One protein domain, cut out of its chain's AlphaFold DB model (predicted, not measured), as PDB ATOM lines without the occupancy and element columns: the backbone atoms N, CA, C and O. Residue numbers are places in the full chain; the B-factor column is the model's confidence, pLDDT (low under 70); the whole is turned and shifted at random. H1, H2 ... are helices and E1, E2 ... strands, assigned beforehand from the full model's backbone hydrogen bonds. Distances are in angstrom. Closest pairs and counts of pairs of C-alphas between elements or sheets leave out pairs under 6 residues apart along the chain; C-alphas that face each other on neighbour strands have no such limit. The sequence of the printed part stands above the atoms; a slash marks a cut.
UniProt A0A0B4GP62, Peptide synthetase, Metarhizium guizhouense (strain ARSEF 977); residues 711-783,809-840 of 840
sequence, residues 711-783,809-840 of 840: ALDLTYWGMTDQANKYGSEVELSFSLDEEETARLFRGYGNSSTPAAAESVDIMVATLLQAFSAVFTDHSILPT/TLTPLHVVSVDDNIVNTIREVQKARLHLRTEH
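AT A GLANCE: This is residues 711 to 783 and 809 to 840 of the 840 residues of the protein "Peptide synthetase" of Metarhizium guizhouense (strain ARSEF 977) (UniProt A0A0B4GP62). Two longer helices, H2 and H3, cross steeply and make the core, with the short strand E1 beside H3. The small helix H1 lies off near the first residues of H2, and a long arm with no named element, within residues 711 to 737, arches away like a handle, its residues 723 to 735 standing free. The printed part has 105 residues with three named helices and one named strand, in the order H1, H2, E1, H3. It is mostly helix by its named elements, which hold 48 of the 105 residues, under half. The whole is only just loose, close to compact, with a radius of gyration of the C-alphas of 16.0 A and spans of 47 by 34 by 30 A.

HOW THE PARTS SIT: The longest helix is H3, residues 822 to 839. It touches H2, residues 759 to 774, at a steep tilt of 55 degrees, opposite ways. Their closest C-alphas, those of Ala 765 and Ile 826, are 5.2 A apart. E1, residues 809 to 813, has 4 pairs of C-alphas within 8 A of H3, the closest being those of Leu 813 and Ala 832 at 6.2 A. E1 pairs with no named strand, and it is apart from H2. H1, residues 738 to 746, only just touches H2, with 3 pairs of C-alphas within 8 A, and H2 touches it with residues 759 to 762 alone. The closest C-alphas of H1 and H2, those of Phe 745 and Ser 759, are 6.6 A apart, and the two lines are only just about perpendicular, at 70.3 degrees. H1 is apart from both E1 and H3. In H1, H2 and H3 every O i to N i+4 pair is within hydrogen-bond range.

IN THESE COORDINATES: H3 measures 26.0 A from C-alpha 822 at (9.857, -5.124, 38.901) to C-alpha 839 at (-13.338, -12.004, 48.338). H2 is 22.8 A long and begins with C-alpha 759 at (0.446, 3.777, 44.217). E1 is 12.6 A long. H1 is 11.2 A long, with C-alpha 738 at (8.491, 15.654, 44.246).

THE WHOLE: The C-alphas of Asp 721 and Ser 751, the two farthest apart, are 48.0 A apart. Residues 784 to 808 are not printed, and C-alphas 783 and 809 are 15.3 A apart across this cut, which falls in the link from H2 to E1. The link from H1 to H2, 12 residues, is long, and the link from E1 to H3, 8 residues, is short. The mean pLDDT of the printed part is 74.4. It is under 70 at residues 726 to 727, 736 to 759 and 835 to 840, and the mean for H1 is 52.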
ATOM      1  N   ALA A 711       4.822 -18.831  58.221       70.50
ATOM      2  CA  ALA A 711       5.070 -18.133  59.476       70.50
ATOM      3  C   ALA A 711       6.404 -17.374  59.415       70.50
ATOM      4  O   ALA A 711       7.353 -17.829  58.780       70.50
ATOM      5  N   LEU A 712       6.468 -16.225  60.092       74.25
ATOM      6  CA  LEU A 712       7.678 -15.412  60.176       74.25
ATOM      7  C   LEU A 712       8.802 -16.200  60.877       74.25
ATOM      8  O   LEU A 712       8.599 -16.697  61.987       74.25
ATOM      9  N   ASP A 713       9.988 -16.286  60.264       81.12
ATOM     10  CA  ASP A 713      11.149 -16.932  60.886       81.12
ATOM     11  C   ASP A 713      11.829 -15.986  61.884       81.12
ATOM     12  O   ASP A 713      12.785 -15.277  61.576       81.12
ATOM     13  N   LEU A 714      11.325 -15.975  63.117       83.75
ATOM     14  CA  LEU A 714      11.915 -15.195  64.207       83.75
ATOM     15  C   LEU A 714      13.342 -15.640  64.564       83.75
ATOM     16  O   LEU A 714      14.079 -14.852  65.158       83.75
ATOM     17  N   THR A 715      13.756 -16.858  64.202       87.31
ATOM     18  CA  THR A 715      15.101 -17.363  64.511       87.31
ATOM     19  C   THR A 715      16.143 -16.679  63.645       87.31
ATOM     20  O   THR A 715      17.185 -16.278  64.164       87.31
ATOM     21  N   TYR A 716      15.842 -16.476  62.359       86.88
ATOM     22  CA  TYR A 716      16.700 -15.728  61.439       86.88
ATOM     23  C   TYR A 716      17.016 -14.320  61.969       86.88
ATOM     24  O   TYR A 716      18.162 -13.879  61.943       86.88
ATOM     25  N   TRP A 717      16.018 -13.648  62.550       86.19
ATOM     26  CA  TRP A 717      16.173 -12.311  63.132       86.19
ATOM     27  C   TRP A 717      16.776 -12.305  64.545       86.19
ATOM     28  O   TRP A 717      16.941 -11.239  65.135       86.19
ATOM     29  N   GLY A 718      17.072 -13.474  65.127       87.12
ATOM     30  CA  GLY A 718      17.497 -13.582  66.526       87.12
ATOM     31  C   GLY A 718      16.425 -13.116  67.521       87.12
ATOM     32  O   GLY A 718      16.750 -12.682  68.626       87.12
ATOM     33  N   MET A 719      15.151 -13.181  67.125       87.75
ATOM     34  CA  MET A 719      14.001 -12.627  67.840       87.75
ATOM     35  C   MET A 719      13.099 -13.672  68.508       87.75
ATOM     36  O   MET A 719      12.109 -13.285  69.121       87.75
ATOM     37  N   THR A 720      13.425 -14.967  68.437       84.00
ATOM     38  CA  THR A 720      12.580 -16.070  68.946       84.00
ATOM     39  C   THR A 720      12.080 -15.860  70.380       84.00
ATOM     40  O   THR A 720      10.930 -16.175  70.663       84.00
ATOM     41  N   ASP A 721      12.896 -15.245  71.244       82.50
ATOM     42  CA  ASP A 721      12.551 -14.938  72.642       82.50
ATOM     43  C   ASP A 721      12.708 -13.442  72.990       82.50
ATOM     44  O   ASP A 721      12.843 -13.070  74.159       82.50
ATOM     45  N   GLN A 722      12.730 -12.555  71.988       81.31
ATOM     46  CA  GLN A 722      12.895 -11.112  72.195       81.31
ATOM     47  C   GLN A 722      11.555 -10.382  72.110       81.31
ATOM     48  O   GLN A 722      10.790 -10.540  71.161       81.31
ATOM     49  N   ALA A 723      11.285  -9.518  73.089       76.12
ATOM     50  CA  ALA A 723      10.110  -8.658  73.047       76.12
ATOM     51  C   ALA A 723      10.315  -7.522  72.031       76.12
ATOM     52  O   ALA A 723      11.179  -6.664  72.222       76.12
ATOM     53  N   ASN A 724       9.481  -7.481  70.991       75.88
ATOM     54  CA  ASN A 724       9.439  -6.372  70.042       75.88
ATOM     55  C   ASN A 724       8.607  -5.219  70.624       75.88
ATOM     56  O   ASN A 724       7.378  -5.243  70.579       75.88
ATOM     57  N   LYS A 725       9.271  -4.251  71.261       75.44
ATOM     58  CA  LYS A 725       8.629  -3.103  71.918       75.44
ATOM     59  C   LYS A 725       8.813  -1.855  71.062       75.44
ATOM     60  O   LYS A 725       9.831  -1.729  70.399       75.44
ATOM     61  N   TYR A 726       7.911  -0.882  71.189       66.88
ATOM     62  CA  TYR A 726       8.067   0.428  70.541       66.88
ATOM     63  C   TYR A 726       9.415   1.097  70.880       66.88
ATOM     64  O   TYR A 726      10.088   1.639  70.020       66.88
ATOM     65  N   GLY A 727       9.888   0.970  72.128       69.44
ATOM     66  CA  GLY A 727      11.212   1.475  72.525       69.44
ATOM     67  C   GLY A 727      12.412   0.729  71.917       69.44
ATOM     68  O   GLY A 727      13.542   1.167  72.107       69.44
ATOM     69  N   SER A 728      12.183  -0.395  71.232       77.88
ATOM     70  CA  SER A 728      13.193  -1.126  70.458       77.88
ATOM     71  C   SER A 728      13.249  -0.661  68.996       77.88
ATOM     72  O   SER A 728      14.109  -1.127  68.250       77.88
ATOM     73  N   GLU A 729      12.336   0.219  68.575       81.12
ATOM     74  CA  GLU A 729      12.262   0.724  67.209       81.12
ATOM     75  C   GLU A 729      13.409   1.699  66.919       81.12
ATOM     76  O   GLU A 729      13.712   2.602  67.701       81.12
ATOM     77  N   VAL A 730      14.041   1.516  65.762       80.88
ATOM     78  CA  VAL A 730      14.970   2.482  65.179       80.88
ATOM     79  C   VAL A 730      14.341   2.973  63.887       80.88
ATOM     80  O   VAL A 730      14.224   2.217  62.925       80.88
ATOM     81  N   GLU A 731      13.941   4.239  63.868       83.06
ATOM     82  CA  GLU A 731      13.323   4.843  62.694       83.06
ATOM     83  C   GLU A 731      14.394   5.425  61.762       83.06
ATOM     84  O   GLU A 731      15.231   6.242  62.159       83.06
ATOM     85  N   LEU A 732      14.350   5.018  60.495       81.12
ATOM     86  CA  LEU A 732      15.108   5.626  59.410       81.12
ATOM     87  C   LEU A 732      14.116   6.127  58.372       81.12
ATOM     88  O   LEU A 732      13.374   5.345  57.783       81.12
ATOM     89  N   SER A 733      14.128   7.431  58.125       82.19
ATOM     90  CA  SER A 733      13.261   8.043  57.130       82.19
ATOM     91  C   SER A 733      14.066   8.564  55.947       82.19
ATOM     92  O   SER A 733      15.082   9.254  56.067       82.19
ATOM     93  N   PHE A 734      13.570   8.260  54.758       81.81
ATOM     94  CA  PHE A 734      13.896   8.969  53.534       81.81
ATOM     95  C   PHE A 734      12.602   9.601  53.031       81.81
ATOM     96  O   PHE A 734      11.508   9.222  53.440       81.81
ATOM     97  N   SER A 735      12.705  10.612  52.187       72.25
ATOM     98  CA  SER A 735      11.528  11.088  51.480       72.25
ATOM     99  C   SER A 735      11.882  11.056  50.035       72.25
ATOM    100  O   SER A 735      12.948  11.528  49.632       72.25
ATOM    101  N   LEU A 736      10.945  10.488  49.307       68.19
ATOM    102  CA  LEU A 736      10.900  10.666  47.896       68.19
ATOM    103  C   LEU A 736      10.587  12.117  47.622       68.19
ATOM    104  O   LEU A 736       9.929  12.857  48.356       68.19
ATOM    105  N   ASP A 737      11.230  12.496  46.569       53.38
ATOM    106  CA  ASP A 737      11.419  13.817  46.093       53.38
ATOM    107  C   ASP A 737      10.164  14.150  45.237       53.38
ATOM    108  O   ASP A 737       9.469  13.229  44.833       53.38
ATOM    109  N   GLU A 738       9.730  15.398  45.024       47.19
ATOM    110  CA  GLU A 738       8.491  15.654  44.246       47.19
ATOM    111  C   GLU A 738       8.621  15.132  42.812       47.19
ATOM    112  O   GLU A 738       7.645  14.626  42.277       47.19
ATOM    113  N   GLU A 739       9.820  15.157  42.225       49.09
ATOM    114  CA  GLU A 739      10.109  14.549  40.927       49.09
ATOM    115  C   GLU A 739      10.023  13.016  41.011       49.09
ATOM    116  O   GLU A 739       9.373  12.399  40.173       49.09
ATOM    117  N   GLU A 740      10.612  12.376  42.023       55.97
ATOM    118  CA  GLU A 740      10.545  10.919  42.228       55.97
ATOM    119  C   GLU A 740       9.143  10.426  42.616       55.97
ATOM    120  O   GLU A 740       8.675   9.405  42.115       55.97
ATOM    121  N   THR A 741       8.438  11.177  43.452       55.47
ATOM    122  CA  THR A 741       7.054  10.937  43.870       55.47
ATOM    123  C   THR A 741       6.134  11.119  42.677       55.47
ATOM    124  O   THR A 741       5.343  10.234  42.366       55.47
ATOM    125  N   ALA A 742       6.289  12.209  41.926       51.91
ATOM    126  CA  ALA A 742       5.567  12.397  40.684       51.91
ATOM    127  C   ALA A 742       5.927  11.311  39.670       51.91
ATOM    128  O   ALA A 742       5.025  10.828  39.015       51.91
ATOM    129  N   ARG A 743       7.175  10.832  39.557       57.69
ATOM    130  CA  ARG A 743       7.519   9.668  38.712       57.69
ATOM    131  C   ARG A 743       6.796   8.397  39.167       57.69
ATOM    132  O   ARG A 743       6.318   7.662  38.307       57.69
ATOM    133  N   LEU A 744       6.656   8.160  40.474       56.00
ATOM    134  CA  LEU A 744       5.846   7.057  41.003       56.00
ATOM    135  C   LEU A 744       4.364   7.206  40.638       56.00
ATOM    136  O   LEU A 744       3.752   6.224  40.236       56.00
ATOM    137  N   PHE A 745       3.804   8.418  40.705       47.34
ATOM    138  CA  PHE A 745       2.405   8.705  40.349       47.34
ATOM    139  C   PHE A 745       2.157   8.944  38.841       47.34
ATOM    140  O   PHE A 745       1.021   8.871  38.387       47.34
ATOM    141  N   ARG A 746       3.194   9.188  38.030       45.69
ATOM    142  CA  ARG A 746       3.140   9.424  36.567       45.69
ATOM    143  C   ARG A 746       3.562   8.208  35.753       45.69
ATOM    144  O   ARG A 746       3.256   8.143  34.565       45.69
ATOM    145  N   GLY A 747       4.244   7.243  36.375       42.34
ATOM    146  CA  GLY A 747       4.607   5.949  35.788       42.34
ATOM    147  C   GLY A 747       3.404   5.047  35.482       42.34
ATOM    148  O   GLY A 747       3.561   4.024  34.814       42.34
ATOM    149  N   TYR A 748       2.198   5.440  35.906       44.03
ATOM    150  CA  TYR A 748       0.938   4.794  35.547       44.03
ATOM    151  C   TYR A 748       0.592   5.044  34.074       44.03
ATOM    152  O   TYR A 748      -0.089   6.001  33.699       44.03
ATOM    153  N   GLY A 749       1.095   4.153  33.217       38.97
ATOM    154  CA  GLY A 749       0.678   4.061  31.817       38.97
ATOM    155  C   GLY A 749       1.780   3.849  30.784       38.97
ATOM    156  O   GLY A 749       1.472   3.886  29.595       38.97
ATOM    157  N   ASN A 750       3.037   3.599  31.172       36.47
ATOM    158  CA  ASN A 750       3.995   3.040  30.213       36.47
ATOM    159  C   ASN A 750       3.528   1.630  29.814       36.47
ATOM    160  O   ASN A 750       3.061   0.880  30.668       36.47
ATOM    161  N   SER A 751       3.698   1.244  28.542       42.66
ATOM    162  CA  SER A 751       3.256  -0.030  27.926       42.66
ATOM    163  C   SER A 751       3.715  -1.325  28.626       42.66
ATOM    164  O   SER A 751       3.365  -2.424  28.203       42.66
ATOM    165  N   SER A 752       4.513  -1.205  29.688       45.41
ATOM    166  CA  SER A 752       5.027  -2.302  30.503       45.41
ATOM    167  C   SER A 752       4.221  -2.491  31.800       45.41
ATOM    168  O   SER A 752       3.913  -3.625  32.154       45.41
ATOM    169  N   THR A 753       3.819  -1.423  32.492       45.41
ATOM    170  CA  THR A 753       3.035  -1.481  33.745       45.41
ATOM    171  C   THR A 753       1.560  -1.824  33.494       45.41
ATOM    172  O   THR A 753       1.001  -1.381  32.492       45.41
ATOM    173  N   PRO A 754       0.895  -2.596  34.372       52.47
ATOM    174  CA  PRO A 754      -0.518  -2.943  34.194       52.47
ATOM    175  C   PRO A 754      -1.404  -1.700  34.190       52.47
ATOM    176  O   PRO A 754      -1.232  -0.828  35.038       52.47
ATOM    177  N   ALA A 755      -2.390  -1.653  33.294       50.91
ATOM    178  CA  ALA A 755      -3.261  -0.496  33.049       50.91
ATOM    179  C   ALA A 755      -4.184  -0.081  34.227       50.91
ATOM    180  O   ALA A 755      -5.087   0.723  34.032       50.91
ATOM    181  N   ALA A 756      -3.984  -0.622  35.433       53.81
ATOM    182  CA  ALA A 756      -4.802  -0.355  36.619       53.81
ATOM    183  C   ALA A 756      -4.026  -0.474  37.950       53.81
ATOM    184  O   ALA A 756      -4.641  -0.689  38.995       53.81
ATOM    185  N   ALA A 757      -2.688  -0.468  37.925       57.69
ATOM    186  CA  ALA A 757      -1.916  -0.493  39.168       57.69
ATOM    187  C   ALA A 757      -2.132   0.835  39.925       57.69
ATOM    188  O   ALA A 757      -2.233   1.882  39.295       57.69
ATOM    189  N   GLU A 758      -2.225   0.798  41.253       67.50
ATOM    190  CA  GLU A 758      -2.311   1.981  42.128       67.50
ATOM    191  C   GLU A 758      -0.960   2.225  42.829       67.50
ATOM    192  O   GLU A 758      -0.076   1.363  42.801       67.50
ATOM    193  N   SER A 759      -0.782   3.390  43.473       69.88
ATOM    194  CA  SER A 759       0.446   3.777  44.217       69.88
ATOM    195  C   SER A 759       0.920   2.702  45.188       69.88
ATOM    196  O   SER A 759       2.106   2.372  45.239       69.88
ATOM    197  N   VAL A 760      -0.023   2.087  45.897       75.44
ATOM    198  CA  VAL A 760       0.256   1.013  46.850       75.44
ATOM    199  C   VAL A 760       0.835  -0.246  46.188       75.44
ATOM    200  O   VAL A 760       1.701  -0.881  46.783       75.44
ATOM    201  N   ASP A 761       0.456  -0.575  44.945       81.62
ATOM    202  CA  ASP A 761       0.982  -1.758  44.243       81.62
ATOM    203  C   ASP A 761       2.483  -1.616  43.964       81.62
ATOM    204  O   ASP A 761       3.250  -2.565  44.127       81.62
ATOM    205  N   ILE A 762       2.917  -0.410  43.582       80.44
ATOM    206  CA  ILE A 762       4.328  -0.113  43.313       80.44
ATOM    207  C   ILE A 762       5.133  -0.095  44.609       80.44
ATOM    208  O   ILE A 762       6.217  -0.677  44.658       80.44
ATOM    209  N   MET A 763       4.606   0.531  45.664       85.25
ATOM    210  CA  MET A 763       5.292   0.600  46.957       85.25
ATOM    211  C   MET A 763       5.510  -0.795  47.552       85.25
ATOM    212  O   MET A 763       6.625  -1.123  47.956       85.25
ATOM    213  N   VAL A 764       4.481  -1.648  47.539       87.75
ATOM    214  CA  VAL A 764       4.578  -3.024  48.047       87.75
ATOM    215  C   VAL A 764       5.515  -3.870  47.180       87.75
ATOM    216  O   VAL A 764       6.366  -4.576  47.719       87.75
ATOM    217  N   ALA A 765       5.436  -3.771  45.850       89.31
ATOM    218  CA  ALA A 765       6.343  -4.499  44.961       89.31
ATOM    219  C   ALA A 765       7.810  -4.083  45.153       89.31
ATOM    220  O   ALA A 765       8.696  -4.937  45.200       89.31
ATOM    221  N   THR A 766       8.061  -2.781  45.315       89.19
ATOM    222  CA  THR A 766       9.403  -2.235  45.558       89.19
ATOM    223  C   THR A 766       9.942  -2.691  46.912       89.19
ATOM    224  O   THR A 766      11.099  -3.098  46.995       89.19
ATOM    225  N   LEU A 767       9.104  -2.700  47.957       91.38
ATOM    226  CA  LEU A 767       9.463  -3.216  49.279       91.38
ATOM    227  C   LEU A 767       9.878  -4.693  49.217       91.38
ATOM    228  O   LEU A 767      10.928  -5.057  49.743       91.38
ATOM    229  N   LEU A 768       9.090  -5.537  48.544       91.12
ATOM    230  CA  LEU A 768       9.386  -6.965  48.399       91.12
ATOM    231  C   LEU A 768      10.663  -7.213  47.586       91.12
ATOM    232  O   LEU A 768      11.460  -8.085  47.937       91.12
ATOM    233  N   GLN A 769      10.886  -6.436  46.523       90.69
ATOM    234  CA  GLN A 769      12.091  -6.569  45.708       90.69
ATOM    235  C   GLN A 769      13.341  -6.114  46.472       90.69
ATOM    236  O   GLN A 769      14.357  -6.807  46.443       90.69
ATOM    237  N   ALA A 770      13.254  -5.003  47.210       91.19
ATOM    238  CA  ALA A 770      14.329  -4.538  48.079       91.19
ATOM    239  C   ALA A 770      14.648  -5.559  49.181       91.19
ATOM    240  O   ALA A 770      15.818  -5.843  49.425       91.19
ATOM    241  N   PHE A 771      13.627  -6.164  49.796       90.94
ATOM    242  CA  PHE A 771      13.811  -7.212  50.801       90.94
ATOM    243  C   PHE A 771      14.569  -8.419  50.226       90.94
ATOM    244  O   PHE A 771      15.571  -8.837  50.802       90.94
ATOM    245  N   SER A 772      14.146  -8.929  49.065       89.50
ATOM    246  CA  SER A 772      14.800 -10.062  48.385       89.50
ATOM    247  C   SER A 772      16.262  -9.778  48.024       89.50
ATOM    248  O   SER A 772      17.131 -10.634  48.174       89.50
ATOM    249  N   ALA A 773      16.552  -8.553  47.572       89.81
ATOM    250  CA  ALA A 773      17.900  -8.145  47.182       89.81
ATOM    251  C   ALA A 773      18.859  -7.989  48.376       89.81
ATOM    252  O   ALA A 773      20.070  -8.134  48.207       89.81
ATOM    253  N   VAL A 774      18.339  -7.672  49.565       91.94
ATOM    254  CA  VAL A 774      19.140  -7.453  50.780       91.94
ATOM    255  C   VAL A 774      19.327  -8.746  51.575       91.94
ATOM    256  O   VAL A 774      20.443  -9.039  52.000       91.94
ATOM    257  N   PHE A 775      18.267  -9.535  51.761       90.38
ATOM    258  CA  PHE A 775      18.273 -10.743  52.596       90.38
ATOM    259  C   PHE A 775      18.400 -12.011  51.743       90.38
ATOM    260  O   PHE A 775      17.515 -12.861  51.718       90.38
ATOM    261  N   THR A 776      19.513 -12.141  51.017       88.06
ATOM    262  CA  THR A 776      19.735 -13.234  50.044       88.06
ATOM    263  C   THR A 776      19.850 -14.632  50.665       88.06
ATOM    264  O   THR A 776      19.751 -15.636  49.964       88.06
ATOM    265  N   ASP A 777      20.112 -14.708  51.968       87.50
ATOM    266  CA  ASP A 777      20.173 -15.930  52.774       87.50
ATOM    267  C   ASP A 777      18.823 -16.291  53.423       87.50
ATOM    268  O   ASP A 777      18.712 -17.338  54.063       87.50
ATOM    269  N   HIS A 778      17.787 -15.473  53.210       81.38
ATOM    270  CA  HIS A 778      16.413 -15.748  53.615       81.38
ATOM    271  C   HIS A 778      15.606 -16.276  52.420       81.38
ATOM    272  O   HIS A 778      15.417 -15.598  51.413       81.38
ATOM    273  N   SER A 779      15.107 -17.508  52.512       70.94
ATOM    274  CA  SER A 779      14.518 -18.226  51.369       70.94
ATOM    275  C   SER A 779      13.058 -17.870  51.057       70.94
ATOM    276  O   SER A 779      12.506 -18.384  50.083       70.94
ATOM    277  N   ILE A 780      12.416 -17.029  51.875       80.44
ATOM    278  CA  ILE A 780      10.970 -16.755  51.829       80.44
ATOM    279  C   ILE A 780      10.718 -15.241  51.854       80.44
ATOM    280  O   ILE A 780      11.335 -14.521  52.635       80.44
ATOM    281  N   LEU A 781       9.793 -14.739  51.033       85.56
ATOM    282  CA  LEU A 781       9.382 -13.334  51.096       85.56
ATOM    283  C   LEU A 781       8.414 -13.078  52.259       85.56
ATOM    284  O   LEU A 781       7.558 -13.923  52.541       85.56
ATOM    285  N   PRO A 782       8.493 -11.910  52.920       86.19
ATOM    286  CA  PRO A 782       7.572 -11.570  53.988       86.19
ATOM    287  C   PRO A 782       6.180 -11.280  53.419       86.19
ATOM    288  O   PRO A 782       6.028 -10.669  52.361       86.19
ATOM    289  N   THR A 783       5.147 -11.672  54.159       86.94
ATOM    290  CA  THR A 783       3.782 -11.206  53.897       86.94
ATOM    291  C   THR A 783       3.664  -9.745  54.324       86.94
ATOM    292  O   THR A 783       3.979  -9.405  55.466       86.94
ATOM    293  N   THR A 809      -8.805  -2.326  59.084       86.25
ATOM    294  CA  THR A 809      -8.672  -3.670  58.528       86.25
ATOM    295  C   THR A 809      -7.215  -3.932  58.179       86.25
ATOM    296  O   THR A 809      -6.493  -3.036  57.747       86.25
ATOM    297  N   LEU A 810      -6.769  -5.172  58.382       84.31
ATOM    298  CA  LEU A 810      -5.459  -5.633  57.936       84.31
ATOM    299  C   LEU A 810      -5.665  -6.749  56.928       84.31
ATOM    300  O   LEU A 810      -6.177  -7.817  57.268       84.31
ATOM    301  N   THR A 811      -5.246  -6.498  55.697       81.12
ATOM    302  CA  THR A 811      -5.382  -7.451  54.603       81.12
ATOM    303  C   THR A 811      -3.997  -7.979  54.227       81.12
ATOM    304  O   THR A 811      -3.119  -7.187  53.870       81.12
ATOM    305  N   PRO A 812      -3.755  -9.298  54.318       83.75
ATOM    306  CA  PRO A 812      -2.445  -9.867  54.039       83.75
ATOM    307  C   PRO A 812      -2.195  -9.970  52.529       83.75
ATOM    308  O   PRO A 812      -2.856 -10.725  51.821       83.75
ATOM    309  N   LEU A 813      -1.199  -9.242  52.034       84.44
ATOM    310  CA  LEU A 813      -0.689  -9.335  50.672       84.44
ATOM    311  C   LEU A 813       0.508 -10.287  50.662       84.44
ATOM    312  O   LEU A 813       1.597  -9.952  51.134       84.44
ATOM    313  N   HIS A 814       0.295 -11.490  50.131       84.19
ATOM    314  CA  HIS A 814       1.341 -12.497  49.993       84.19
ATOM    315  C   HIS A 814       1.708 -12.707  48.523       84.19
ATOM    316  O   HIS A 814       0.839 -12.945  47.685       84.19
ATOM    317  N   VAL A 815       3.006 -12.647  48.224       84.94
ATOM    318  CA  VAL A 815       3.575 -12.918  46.901       84.94
ATOM    319  C   VAL A 815       4.687 -13.948  47.073       84.94
ATOM    320  O   VAL A 815       5.558 -13.783  47.920       84.94
ATOM    321  N   VAL A 816       4.647 -15.019  46.275       81.56
ATOM    322  CA  VAL A 816       5.522 -16.195  46.448       81.56
ATOM    323  C   VAL A 816       6.978 -15.898  46.073       81.56
ATOM    324  O   VAL A 816       7.899 -16.425  46.692       81.56
ATOM    325  N   SER A 817       7.199 -15.058  45.063       83.00
ATOM    326  CA  SER A 817       8.531 -14.694  44.577       83.00
ATOM    327  C   SER A 817       8.510 -13.331  43.892       83.00
ATOM    328  O   SER A 817       7.495 -12.947  43.310       83.00
ATOM    329  N   VAL A 818       9.645 -12.634  43.901       85.19
ATOM    330  CA  VAL A 818       9.859 -11.431  43.089       85.19
ATOM    331  C   VAL A 818      10.570 -11.796  41.789       85.19
ATOM    332  O   VAL A 818      11.360 -12.737  41.750       85.19
ATOM    333  N   ASP A 819      10.274 -11.054  40.730       86.69
ATOM    334  CA  ASP A 819      10.924 -11.162  39.424       86.69
ATOM    335  C   ASP A 819      12.023 -10.089  39.310       86.69
ATOM    336  O   ASP A 819      11.893  -8.999  39.882       86.69
ATOM    337  N   ASP A 820      13.095 -10.372  38.562       80.75
ATOM    338  CA  ASP A 820      14.149  -9.391  38.253       80.75
ATOM    339  C   ASP A 820      13.562  -8.146  37.562       80.75
ATOM    340  O   ASP A 820      14.016  -7.017  37.760       80.75
ATOM    341  N   ASN A 821      12.493  -8.333  36.786       85.00
ATOM    342  CA  ASN A 821      11.668  -7.265  36.261       85.00
ATOM    343  C   ASN A 821      10.584  -6.859  37.272       85.00
ATOM    344  O   ASN A 821       9.534  -7.500  37.387       85.00
ATOM    345  N   ILE A 822      10.787  -5.706  37.916       84.31
ATOM    346  CA  ILE A 822       9.857  -5.124  38.901       84.31
ATOM    347  C   ILE A 822       8.410  -5.032  38.397       84.31
ATOM    348  O   ILE A 822       7.468  -5.157  39.173       84.31
ATOM    349  N   VAL A 823       8.199  -4.875  37.089       83.06
ATOM    350  CA  VAL A 823       6.867  -4.786  36.480       83.06
ATOM    351  C   VAL A 823       6.059  -6.076  36.656       83.06
ATOM    352  O   VAL A 823       4.843  -6.020  36.853       83.06
ATOM    353  N   ASN A 824       6.710  -7.238  36.592       84.06
ATOM    354  CA  ASN A 824       6.056  -8.520  36.847       84.06
ATOM    355  C   ASN A 824       5.713  -8.658  38.332       84.06
ATOM    356  O   ASN A 824       4.601  -9.058  38.663       84.06
ATOM    357  N   THR A 825       6.605  -8.220  39.220       86.50
ATOM    358  CA  THR A 825       6.328  -8.153  40.660       86.50
ATOM    359  C   THR A 825       5.130  -7.237  40.956       86.50
ATOM    360  O   THR A 825       4.233  -7.632  41.697       86.50
ATOM    361  N   ILE A 826       5.035  -6.066  40.309       86.25
ATOM    362  CA  ILE A 826       3.881  -5.151  40.415       86.25
ATOM    363  C   ILE A 826       2.583  -5.834  39.960       86.25
ATOM    364  O   ILE A 826       1.554  -5.677  40.612       86.25
ATOM    365  N   ARG A 827       2.608  -6.621  38.873       84.25
ATOM    366  CA  ARG A 827       1.438  -7.399  38.416       84.25
ATOM    367  C   ARG A 827       0.972  -8.404  39.452       84.25
ATOM    368  O   ARG A 827      -0.228  -8.522  39.671       84.25
ATOM    369  N   GLU A 828       1.896  -9.146  40.047       84.06
ATOM    370  CA  GLU A 828       1.547 -10.170  41.030       84.06
ATOM    371  C   GLU A 828       1.022  -9.544  42.328       84.06
ATOM    372  O   GLU A 828       0.003  -9.999  42.845       84.06
ATOM    373  N   VAL A 829       1.612  -8.432  42.781       86.06
ATOM    374  CA  VAL A 829       1.077  -7.636  43.902       86.06
ATOM    375  C   VAL A 829      -0.330  -7.125  43.592       86.06
ATOM    376  O   VAL A 829      -1.244  -7.305  44.397       86.06
ATOM    377  N   GLN A 830      -0.537  -6.551  42.406       82.50
ATOM    378  CA  GLN A 830      -1.838  -6.043  41.985       82.50
ATOM    379  C   GLN A 830      -2.890  -7.160  41.920       82.50
ATOM    380  O   GLN A 830      -4.010  -6.976  42.394       82.50
ATOM    381  N   LYS A 831      -2.553  -8.330  41.361       81.19
ATOM    382  CA  LYS A 831      -3.450  -9.496  41.329       81.19
ATOM    383  C   LYS A 831      -3.796  -9.971  42.734       81.19
ATOM    384  O   LYS A 831      -4.972 -10.193  43.003       81.19
ATOM    385  N   ALA A 832      -2.804 -10.090  43.620       78.62
ATOM    386  CA  ALA A 832      -3.025 -10.472  45.012       78.62
ATOM    387  C   ALA A 832      -3.976  -9.484  45.707       78.62
ATOM    388  O   ALA A 832      -4.941  -9.896  46.345       78.62
ATOM    389  N   ARG A 833      -3.781  -8.176  45.498       79.12
ATOM    390  CA  ARG A 833      -4.632  -7.122  46.064       79.12
ATOM    391  C   ARG A 833      -6.051  -7.110  45.489       79.12
ATOM    392  O   ARG A 833      -7.012  -6.956  46.238       79.12
ATOM    393  N   LEU A 834      -6.205  -7.273  44.173       71.50
ATOM    394  CA  LEU A 834      -7.516  -7.320  43.514       71.50
ATOM    395  C   LEU A 834      -8.297  -8.586  43.872       71.50
ATOM    396  O   LEU A 834      -9.506  -8.505  44.059       71.50
ATOM    397  N   HIS A 835      -7.623  -9.731  44.008       69.69
ATOM    398  CA  HIS A 835      -8.252 -10.976  44.444       69.69
ATOM    399  C   HIS A 835      -8.870 -10.824  45.840       69.69
ATOM    400  O   HIS A 835     -10.026 -11.186  46.040       69.69
ATOM    401  N   LEU A 836      -8.155 -10.171  46.761       64.75
ATOM    402  CA  LEU A 836      -8.662  -9.856  48.099       64.75
ATOM    403  C   LEU A 836      -9.880  -8.921  48.056       64.75
ATOM    404  O   LEU A 836     -10.836  -9.142  48.785       64.75
ATOM    405  N   ARG A 837      -9.907  -7.930  47.151       60.31
ATOM    406  CA  ARG A 837     -11.080  -7.053  46.938       60.31
ATOM    407  C   ARG A 837     -12.305  -7.764  46.351       60.31
ATOM    408  O   ARG A 837     -13.382  -7.190  46.387       60.31
ATOM    409  N   THR A 838     -12.140  -8.937  45.736       54.66
ATOM    410  CA  THR A 838     -13.263  -9.742  45.219       54.66
ATOM    411  C   THR A 838     -13.753 -10.805  46.202       54.66
ATOM    412  O   THR A 838     -14.827 -11.362  45.992       54.66
ATOM    413  N   GLU A 839     -12.963 -11.108  47.236       49.22
ATOM    414  CA  GLU A 839     -13.338 -12.004  48.338       49.22
ATOM    415  C   GLU A 839     -13.986 -11.262  49.522       49.22
ATOM    416  O   GLU A 839     -14.706 -11.886  50.302       49.22
ATOM    417  N   HIS A 840     -13.720  -9.956  49.649       44.12
ATOM    418  CA  HIS A 840     -14.394  -9.007  50.544       44.12
ATOM    419  C   HIS A 840     -15.572  -8.333  49.837       44.12
ATOM    420  O   HIS A 840     -16.564  -8.034  50.538       44.12
TER     421      HIS A 840